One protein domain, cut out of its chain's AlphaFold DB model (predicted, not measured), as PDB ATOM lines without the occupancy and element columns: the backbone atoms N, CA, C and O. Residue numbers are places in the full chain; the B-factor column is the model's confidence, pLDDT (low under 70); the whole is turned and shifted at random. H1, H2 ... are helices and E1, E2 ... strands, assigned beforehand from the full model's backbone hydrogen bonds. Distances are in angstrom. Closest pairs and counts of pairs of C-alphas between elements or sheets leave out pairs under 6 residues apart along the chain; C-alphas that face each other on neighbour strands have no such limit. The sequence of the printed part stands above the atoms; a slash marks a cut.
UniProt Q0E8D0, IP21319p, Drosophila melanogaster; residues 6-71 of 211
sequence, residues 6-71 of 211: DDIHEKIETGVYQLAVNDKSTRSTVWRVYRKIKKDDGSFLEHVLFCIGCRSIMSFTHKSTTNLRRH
ATOM      1  N   ASP A   6      39.461  -6.830   0.784       85.49
ATOM      2  CA  ASP A   6      40.464  -6.665  -0.273       85.49
ATOM      3  C   ASP A   6      39.932  -5.824  -1.448       85.49
ATOM      4  O   ASP A   6      40.568  -4.850  -1.842       85.49
ATOM      5  N   ASP A   7      38.708  -6.099  -1.918       89.08
ATOM      6  CA  ASP A   7      38.073  -5.338  -3.007       89.08
ATOM      7  C   ASP A   7      37.892  -3.855  -2.639       89.08
ATOM      8  O   ASP A   7      37.964  -2.960  -3.481       89.08
ATOM      9  N   ILE A   8      37.605  -3.573  -1.363       89.09
ATOM     10  CA  ILE A   8      37.442  -2.201  -0.874       89.09
ATOM     11  C   ILE A   8      38.805  -1.501  -0.830       89.09
ATOM     12  O   ILE A   8      38.878  -0.316  -1.150       89.09
ATOM     13  N   HIS A   9      39.873  -2.213  -0.463       88.87
ATOM     14  CA  HIS A   9      41.227  -1.665  -0.437       88.87
ATOM     15  C   HIS A   9      41.681  -1.252  -1.837       88.87
ATOM     16  O   HIS A   9      42.069  -0.103  -2.036       88.87
ATOM     17  N   GLU A  10      41.513  -2.135  -2.822       90.18
ATOM     18  CA  GLU A  10      41.867  -1.862  -4.219       90.18
ATOM     19  C   GLU A  10      41.084  -0.665  -4.782       90.18
ATOM     20  O   GLU A  10      41.643   0.201  -5.457       90.18
ATOM     21  N   LYS A  11      39.795  -0.536  -4.441       90.29
ATOM     22  CA  LYS A  11      38.974   0.615  -4.855       90.29
ATOM     23  C   LYS A  11      39.388   1.932  -4.200       90.29
ATOM     24  O   LYS A  11      39.205   2.985  -4.811       90.29
ATOM     25  N   ILE A  12      39.928   1.895  -2.981       90.81
ATOM     26  CA  ILE A  12      40.500   3.079  -2.326       90.81
ATOM     27  C   ILE A  12      41.830   3.452  -2.992       90.81
ATOM     28  O   ILE A  12      42.053   4.627  -3.266       90.81
ATOM     29  N   GLU A  13      42.682   2.475  -3.307       89.54
ATOM     30  CA  GLU A  13      43.969   2.705  -3.986       89.54
ATOM     31  C   GLU A  13      43.795   3.217  -5.418       89.54
ATOM     32  O   GLU A  13      44.512   4.117  -5.846       89.54
ATOM     33  N   THR A  14      42.786   2.712  -6.128       91.13
ATOM     34  CA  THR A  14      42.409   3.185  -7.469       91.13
ATOM     35  C   THR A  14      41.778   4.586  -7.429       91.13
ATOM     36  O   THR A  14      41.692   5.261  -8.451       91.13
ATOM     37  N   GLY A  15      41.329   5.051  -6.256       87.52
ATOM     38  CA  GLY A  15      40.682   6.354  -6.071       87.52
ATOM     39  C   GLY A  15      39.181   6.380  -6.385       87.52
ATOM     40  O   GLY A  15      38.581   7.454  -6.385       87.52
ATOM     41  N   VAL A  16      38.558   5.217  -6.614       89.81
ATOM     42  CA  VAL A  16      37.099   5.090  -6.799       89.81
ATOM     43  C   VAL A  16      36.370   5.408  -5.495       89.81
ATOM     44  O   VAL A  16      35.333   6.067  -5.494       89.81
ATOM     45  N   TYR A  17      36.924   4.958  -4.367       91.28
ATOM     46  CA  TYR A  17      36.398   5.249  -3.038       91.28
ATOM     47  C   TYR A  17      37.216   6.336  -2.350       91.28
ATOM     48  O   TYR A  17      38.441   6.274  -2.285       91.28
ATOM     49  N   GLN A  18      36.520   7.323  -1.786       89.92
ATOM     50  CA  GLN A  18      37.142   8.465  -1.123       89.92
ATOM     51  C   GLN A  18      37.044   8.346   0.395       89.92
ATOM     52  O   GLN A  18      36.018   7.950   0.952       89.92
ATOM     53  N   LEU A  19      38.109   8.733   1.093       90.62
ATOM     54  CA  LEU A  19      38.115   8.811   2.550       90.62
ATOM     55  C   LEU A  19      37.513  10.146   2.984       90.62
ATOM     56  O   LEU A  19      38.107  11.203   2.781       90.62
ATOM     57  N   ALA A  20      36.337  10.103   3.602       85.90
ATOM     58  CA  ALA A  20      35.685  11.306   4.085       85.90
ATOM     59  C   ALA A  20      36.346  11.819   5.368       85.90
ATOM     60  O   ALA A  20      36.634  11.061   6.307       85.90
ATOM     61  N   VAL A  21      36.555  13.134   5.417       80.78
ATOM     62  CA  VAL A  21      36.969  13.822   6.636       80.78
ATOM     63  C   VAL A  21      35.803  13.762   7.630       80.78
ATOM     64  O   VAL A  21      34.640  13.876   7.255       80.78
ATOM     65  N   ASN A  22      36.095  13.453   8.896       77.50
ATOM     66  CA  ASN A  22      35.057  13.336   9.912       77.50
ATOM     67  C   ASN A  22      34.876  14.688  10.598       77.50
ATOM     68  O   ASN A  22      35.536  14.965  11.599       77.50
ATOM     69  N   ASP A  23      33.981  15.506  10.059       68.45
ATOM     70  CA  ASP A  23      33.762  16.869  10.553       68.45
ATOM     71  C   ASP A  23      32.992  16.887  11.881       68.45
ATOM     72  O   ASP A  23      33.107  17.813  12.676       68.45
ATOM     73  N   LYS A  24      32.241  15.819  12.180       72.51
ATOM     74  CA  LYS A  24      31.310  15.778  13.318       72.51
ATOM     75  C   LYS A  24      31.932  15.296  14.629       72.51
ATOM     76  O   LYS A  24      31.268  15.327  15.660       72.51
ATOM     77  N   SER A  25      33.156  14.763  14.632       69.80
ATOM     78  CA  SER A  25      33.689  14.058  15.816       69.80
ATOM     79  C   SER A  25      35.147  14.366  16.149       69.80
ATOM     80  O   SER A  25      35.878  13.500  16.630       69.80
ATOM     81  N   THR A  26      35.558  15.620  15.976       70.51
ATOM     82  CA  THR A  26      36.914  16.105  16.296       70.51
ATOM     83  C   THR A  26      37.329  15.879  17.757       70.51
ATOM     84  O   THR A  26      38.524  15.735  18.044       70.51
ATOM     85  N   ARG A  27      36.364  15.790  18.684       79.71
ATOM     86  CA  ARG A  27      36.604  15.541  20.117       79.71
ATOM     87  C   ARG A  27      36.955  14.084  20.443       79.71
ATOM     88  O   ARG A  27      37.626  13.833  21.438       79.71
ATOM     89  N   SER A  28      36.534  13.114  19.633       85.15
ATOM     90  CA  SER A  28      36.805  11.700  19.910       85.15
ATOM     91  C   SER A  28      38.167  11.284  19.361       85.15
ATOM     92  O   SER A  28      38.424  11.413  18.167       85.15
ATOM     93  N   THR A  29      39.018  10.711  20.211       88.59
ATOM     94  CA  THR A  29      40.334  10.180  19.810       88.59
ATOM     95  C   THR A  29      40.216   9.068  18.772       88.59
ATOM     96  O   THR A  29      41.038   8.970  17.865       88.59
ATOM     97  N   VAL A  30      39.149   8.269  18.857       89.04
ATOM     98  CA  VAL A  30      38.866   7.175  17.925       89.04
ATOM     99  C   VAL A  30      38.699   7.732  16.514       89.04
ATOM    100  O   VAL A  30      39.408   7.340  15.593       89.04
ATOM    101  N   TRP A  31      37.822   8.717  16.346       89.27
ATOM    102  CA  TRP A  31      37.486   9.282  15.040       89.27
ATOM    103  C   TRP A  31      38.611  10.094  14.383       89.27
ATOM    104  O   TRP A  31      38.495  10.454  13.214       89.27
ATOM    105  N   ARG A  32      39.717  10.340  15.095       87.89
ATOM    106  CA  ARG A  32      40.943  10.911  14.519       87.89
ATOM    107  C   ARG A  32      41.807   9.872  13.806       87.89
ATOM    108  O   ARG A  32      42.560  10.228  12.905       87.89
ATOM    109  N   VAL A  33      41.695   8.601  14.193       90.23
ATOM    110  CA  VAL A  33      42.478   7.485  13.632       90.23
ATOM    111  C   VAL A  33      41.738   6.789  12.488       90.23
ATOM    112  O   VAL A  33      42.379   6.239  11.590       90.23
ATOM    113  N   TYR A  34      40.405   6.833  12.495       91.71
ATOM    114  CA  TYR A  34      39.561   6.143  11.519       91.71
ATOM    115  C   TYR A  34      38.816   7.107  10.599       91.71
ATOM    116  O   TYR A  34      38.316   8.144  11.038       91.71
ATOM    117  N   ARG A  35      38.685   6.732   9.323       91.05
ATOM    118  CA  ARG A  35      37.919   7.468   8.307       91.05
ATOM    119  C   ARG A  35      36.768   6.627   7.775       91.05
ATOM    120  O   ARG A  35      36.887   5.410   7.628       91.05
ATOM    121  N   LYS A  36      35.656   7.299   7.476       90.43
ATOM    122  CA  LYS A  36      34.534   6.702   6.750       90.43
ATOM    123  C   LYS A  36      34.873   6.655   5.265       90.43
ATOM    124  O   LYS A  36      35.498   7.578   4.747       90.43
ATOM    125  N   ILE A  37      34.449   5.588   4.601       92.18
ATOM    126  CA  ILE A  37      34.687   5.385   3.174       92.18
ATOM    127  C   ILE A  37      33.421   5.805   2.426       92.18
ATOM    128  O   ILE A  37      32.336   5.278   2.689       92.18
ATOM    129  N   LYS A  38      33.559   6.781   1.530       92.30
ATOM    130  CA  LYS A  38      32.521   7.253   0.616       92.30
ATOM    131  C   LYS A  38      32.663   6.500  -0.705       92.30
ATOM    132  O   LYS A  38      33.747   6.481  -1.288       92.30
ATOM    133  N   LYS A  39      31.577   5.872  -1.148       91.05
ATOM    134  CA  LYS A  39      31.483   5.225  -2.456       91.05
ATOM    135  C   LYS A  39      31.404   6.261  -3.576       91.05
ATOM    136  O   LYS A  39      31.106   7.431  -3.332       91.05
ATOM    137  N   ASP A  40      31.596   5.791  -4.795       89.60
ATOM    138  CA  ASP A  40      31.330   6.507  -6.041       89.60
ATOM    139  C   ASP A  40      29.875   6.995  -6.137       89.60
ATOM    140  O   ASP A  40      29.645   8.143  -6.505       89.60
ATOM    141  N   ASP A  41      28.912   6.201  -5.650       87.59
ATOM    142  CA  ASP A  41      27.489   6.584  -5.558       87.59
ATOM    143  C   ASP A  41      27.209   7.748  -4.579       87.59
ATOM    144  O   ASP A  41      26.068   8.166  -4.390       87.59
ATOM    145  N   GLY A  42      28.220   8.222  -3.846       86.79
ATOM    146  CA  GLY A  42      28.080   9.224  -2.790       86.79
ATOM    147  C   GLY A  42      27.612   8.679  -1.435       86.79
ATOM    148  O   GLY A  42      27.651   9.411  -0.446       86.79
ATOM    149  N   SER A  43      27.234   7.400  -1.362       89.48
ATOM    150  CA  SER A  43      26.848   6.723  -0.117       89.48
ATOM    151  C   SER A  43      28.058   6.325   0.738       89.48
ATOM    152  O   SER A  43      29.158   6.105   0.232       89.48
ATOM    153  N   PHE A  44      27.874   6.218   2.057       89.35
ATOM    154  CA  PHE A  44      28.927   5.766   2.971       89.35
ATOM    155  C   PHE A  44      28.836   4.262   3.227       89.35
ATOM    156  O   PHE A  44      27.751   3.703   3.375       89.35
ATOM    157  N   LEU A  45      29.986   3.602   3.346       88.09
ATOM    158  CA  LEU A  45      30.049   2.243   3.878       88.09
ATOM    159  C   LEU A  45      29.842   2.286   5.398       88.09
ATOM    160  O   LEU A  45      30.762   2.579   6.154       88.09
ATOM    161  N   GLU A  46      28.621   2.014   5.855       85.03
ATOM    162  CA  GLU A  46      28.260   2.130   7.276       85.03
ATOM    163  C   GLU A  46      28.936   1.086   8.170       85.03
ATOM    164  O   GLU A  46      29.253   1.367   9.325       85.03
ATOM    165  N   HIS A  47      29.184  -0.112   7.643       87.82
ATOM    166  CA  HIS A  47      29.711  -1.239   8.417       87.82
ATOM    167  C   HIS A  47      31.227  -1.390   8.337       87.82
ATOM    168  O   HIS A  47      31.768  -2.400   8.789       87.82
ATOM    169  N   VAL A  48      31.917  -0.430   7.725       90.17
ATOM    170  CA  VAL A  48      33.327  -0.572   7.382       90.17
ATOM    171  C   VAL A  48      34.050   0.760   7.553       90.17
ATOM    172  O   VAL A  48      33.570   1.802   7.114       90.17
ATOM    173  N   LEU A  49      35.217   0.737   8.191       90.77
ATOM    174  CA  LEU A  49      36.057   1.912   8.409       90.77
ATOM    175  C   LEU A  49      37.488   1.651   7.960       90.77
ATOM    176  O   LEU A  49      37.987   0.531   8.043       90.77
ATOM    177  N   PHE A  50      38.156   2.721   7.539       92.38
ATOM    178  CA  PHE A  50      39.558   2.694   7.153       92.38
ATOM    179  C   PHE A  50      40.433   3.235   8.284       92.38
ATOM    180  O   PHE A  50      40.198   4.340   8.786       92.38
ATOM    181  N   CYS A  51      41.453   2.481   8.689       93.24
ATOM    182  CA  CYS A  51      42.439   2.933   9.661       93.24
ATOM    183  C   CYS A  51      43.582   3.677   8.963       93.24
ATOM    184  O   CYS A  51      44.320   3.089   8.182       93.24
ATOM    185  N   ILE A  52      43.819   4.940   9.317       90.44
ATOM    186  CA  ILE A  52      44.872   5.762   8.689       90.44
ATOM    187  C   ILE A  52      46.280   5.243   9.031       90.44
ATOM    188  O   ILE A  52      47.192   5.354   8.221       90.44
ATOM    189  N   GLY A  53      46.459   4.668  10.227       89.90
ATOM    190  CA  GLY A  53      47.772   4.225  10.709       89.90
ATOM    191  C   GLY A  53      48.324   2.998   9.977       89.90
ATOM    192  O   GLY A  53      49.438   3.039   9.471       89.90
ATOM    193  N   CYS A  54      47.547   1.913   9.910       92.31
ATOM    194  CA  CYS A  54      47.958   0.663   9.261       92.31
ATOM    195  C   CYS A  54      47.397   0.476   7.844       92.31
ATOM    196  O   CYS A  54      47.713  -0.525   7.216       92.31
ATOM    197  N   ARG A  55      46.542   1.393   7.363       90.11
ATOM    198  CA  ARG A  55      45.808   1.289   6.087       90.11
ATOM    199  C   ARG A  55      44.924   0.043   5.959       90.11
ATOM    200  O   ARG A  55      44.520  -0.331   4.869       90.11
ATOM    201  N   SER A  56      44.580  -0.579   7.084       88.99
ATOM    202  CA  SER A  56      43.684  -1.730   7.114       88.99
ATOM    203  C   SER A  56      42.225  -1.299   7.223       88.99
ATOM    204  O   SER A  56      41.890  -0.259   7.807       88.99
ATOM    205  N   ILE A  57      41.358  -2.141   6.675       90.95
ATOM    206  CA  ILE A  57      39.916  -1.976   6.692       90.95
ATOM    207  C   ILE A  57      39.343  -2.837   7.815       90.95
ATOM    208  O   ILE A  57      39.647  -4.020   7.929       90.95
ATOM    209  N   MET A  58      38.504  -2.236   8.653       88.86
ATOM    210  CA  MET A  58      37.905  -2.899   9.807       88.86
ATOM    211  C   MET A  58      36.387  -2.841   9.742       88.86
ATOM    212  O   MET A  58      35.808  -1.846   9.302       88.86
ATOM    213  N   SER A  59      35.734  -3.887  10.245       87.80
ATOM    214  CA  SER A  59      34.290  -3.874  10.435       87.80
ATOM    215  C   SER A  59      33.902  -2.954  11.594       87.80
ATOM    216  O   SER A  59      34.516  -2.943  12.666       87.80
ATOM    217  N   PHE A  60      32.850  -2.174  11.380       85.48
ATOM    218  CA  PHE A  60      32.263  -1.291  12.372       85.48
ATOM    219  C   PHE A  60      30.815  -1.692  12.620       85.48
ATOM    220  O   PHE A  60      29.989  -1.741  11.712       85.48
ATOM    221  N   THR A  61      30.499  -1.970  13.880       85.60
ATOM    222  CA  THR A  61      29.117  -2.136  14.322       85.60
ATOM    223  C   THR A  61      28.677  -0.817  14.934       85.60
ATOM    224  O   THR A  61      29.284  -0.375  15.906       85.60
ATOM    225  N   HIS A  62      27.616  -0.200  14.403       75.04
ATOM    226  CA  HIS A  62      27.180   1.166  14.745       75.04
ATOM    227  C   HIS A  62      27.027   1.440  16.259       75.04
ATOM    228  O   HIS A  62      27.102   2.583  16.700       75.04
ATOM    229  N   LYS A  63      26.846   0.391  17.070       79.95
ATOM    230  CA  LYS A  63      26.621   0.468  18.519       79.95
ATOM    231  C   LYS A  63      27.886   0.339  19.382       79.95
ATOM    232  O   LYS A  63      27.796   0.518  20.589       79.95
ATOM    233  N   SER A  64      29.052   0.007  18.818       82.90
ATOM    234  CA  SER A  64      30.263  -0.242  19.612       82.90
ATOM    235  C   SER A  64      31.536   0.237  18.929       82.90
ATOM    236  O   SER A  64      31.811  -0.070  17.772       82.90
ATOM    237  N   THR A  65      32.365   0.946  19.698       87.08
ATOM    238  CA  THR A  65      33.715   1.355  19.278       87.08
ATOM    239  C   THR A  65      34.815   0.491  19.896       87.08
ATOM    240  O   THR A  65      35.996   0.793  19.735       87.08
ATOM    241  N   THR A  66      34.467  -0.595  20.593       86.00
ATOM    242  CA  THR A  66      35.431  -1.414  21.346       86.00
ATOM    243  C   THR A  66      36.523  -1.999  20.450       86.00
ATOM    244  O   THR A  66      37.702  -1.901  20.790       86.00
ATOM    245  N   ASN A  67      36.162  -2.511  19.267       86.16
ATOM    246  CA  ASN A  67      37.128  -3.040  18.293       86.16
ATOM    247  C   ASN A  67      38.135  -1.967  17.846       86.16
ATOM    248  O   ASN A  67      39.329  -2.233  17.731       86.16
ATOM    249  N   LEU A  68      37.661  -0.732  17.667       89.33
ATOM    250  CA  LEU A  68      38.459   0.400  17.205       89.33
ATOM    251  C   LEU A  68      39.429   0.877  18.292       89.33
ATOM    252  O   LEU A  68      40.556   1.267  17.989       89.33
ATOM    253  N   ARG A  69      39.000   0.842  19.560       87.61
ATOM    254  CA  ARG A  69      39.803   1.289  20.706       87.61
ATOM    255  C   ARG A  69      40.960   0.346  21.035       87.61
ATOM    256  O   ARG A  69      42.009   0.830  21.449       87.61
ATOM    257  N   ARG A  70      40.772  -0.965  20.840       89.41
ATOM    258  CA  ARG A  70      41.775  -2.019  21.101       89.41
ATOM    259  C   ARG A  70      42.830  -2.149  20.001       89.41
ATOM    260  O   ARG A  70      43.842  -2.817  20.186       89.41
ATOM    261  N   HIS A  71      42.592  -1.539  18.847       91.59
ATOM    262  CA  HIS A  71      43.511  -1.608  17.723       91.59
ATOM    263  C   HIS A  71      44.820  -0.856  18.012       91.59
ATOM    264  O   HIS A  71      44.821   0.240  18.583       91.59
TER     265      HIS A  71
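Overview. This is residues 6 to 71 of the 211 residues of the protein "IP21319p" of Drosophila melanogaster (UniProt Q0E8D0). A small twisted sheet of four strands, E1 to E4, lies between H1 at one end of the domain and two short helices, H2 and H3, at the other. H1 packs across the sheet, H2 and H3 only graze it, and E3, the longest strand, bends sharply within the sheet. The printed part has 66 residues, with three named helices and four named strands in the order H1 E1 H2 E2 E3 E4 H3. The sheet order is E1 E2 E3 E4, all antiparallel, and the class is mixed, helices and strands. The whole is compact, with a radius of gyration of the C-alphas of 11.5 A and spans of 29 by 23 by 20 A.

Along the chain. E3, residues 44 to 51, measures 15.3 A from first to last C-alpha and bends by 101 degrees at residue 47. E2, residues 34 to 38, measures 13.0 A. E1 is residues 18 to 20, 6.1 A, and E4 is residues 57 to 59, 7.0 A. H1, residues 6 to 13, measures 10.7 A and begins at C-alpha 6 (40.464, -6.665, -0.273). H2 is residues 29 to 33, 7.1 A. H3 is residues 66 to 70, 6.4 A, and ends at C-alpha 70 (41.775, -2.019, 21.101).

Arrangement. The sheet is only just strongly twisted, with C-alphas up to 4.1 A off its best plane. E2 and E3 are inner strands and form a hairpin; N 35 and O 50 are 2.9 A apart, within hydrogen-bond range. E3 and E4 form another hairpin, with N 49 and O 58 at 2.9 A; E2 E3 E4 is a meander, each strand the antiparallel neighbour of the one before. At the other edge E1 pairs with E2, with N 38 and O 18 at 2.8 A. H1 is on the sheet at a height of 8.9 A, only just over E3, on which 3 of its C-alphas fall; on the local plane it runs across the strands, at 77 degrees to E3. H2 grazes the sheet with residues 30 to 33, H3 with residues 67 to 68. H2 and H3 are close but not clearly touching; their closest C-alphas, those of Val 30 and Arg 69, are 6.6 A apart. H1 is apart from both. In H1 and H3 every O i to N i+4 pair is within hydrogen-bond range; H2 has 0 of 1, but 2 of 2 O i to N i+3 pairs.

Size, cuts and confidence. The two C-alphas farthest apart, those of Asp 41 and Arg 70, are 31.4 A apart. The printed part has no cut and no long link. Its mean pLDDT is 87.2, and residues 23 and 25 are under 70.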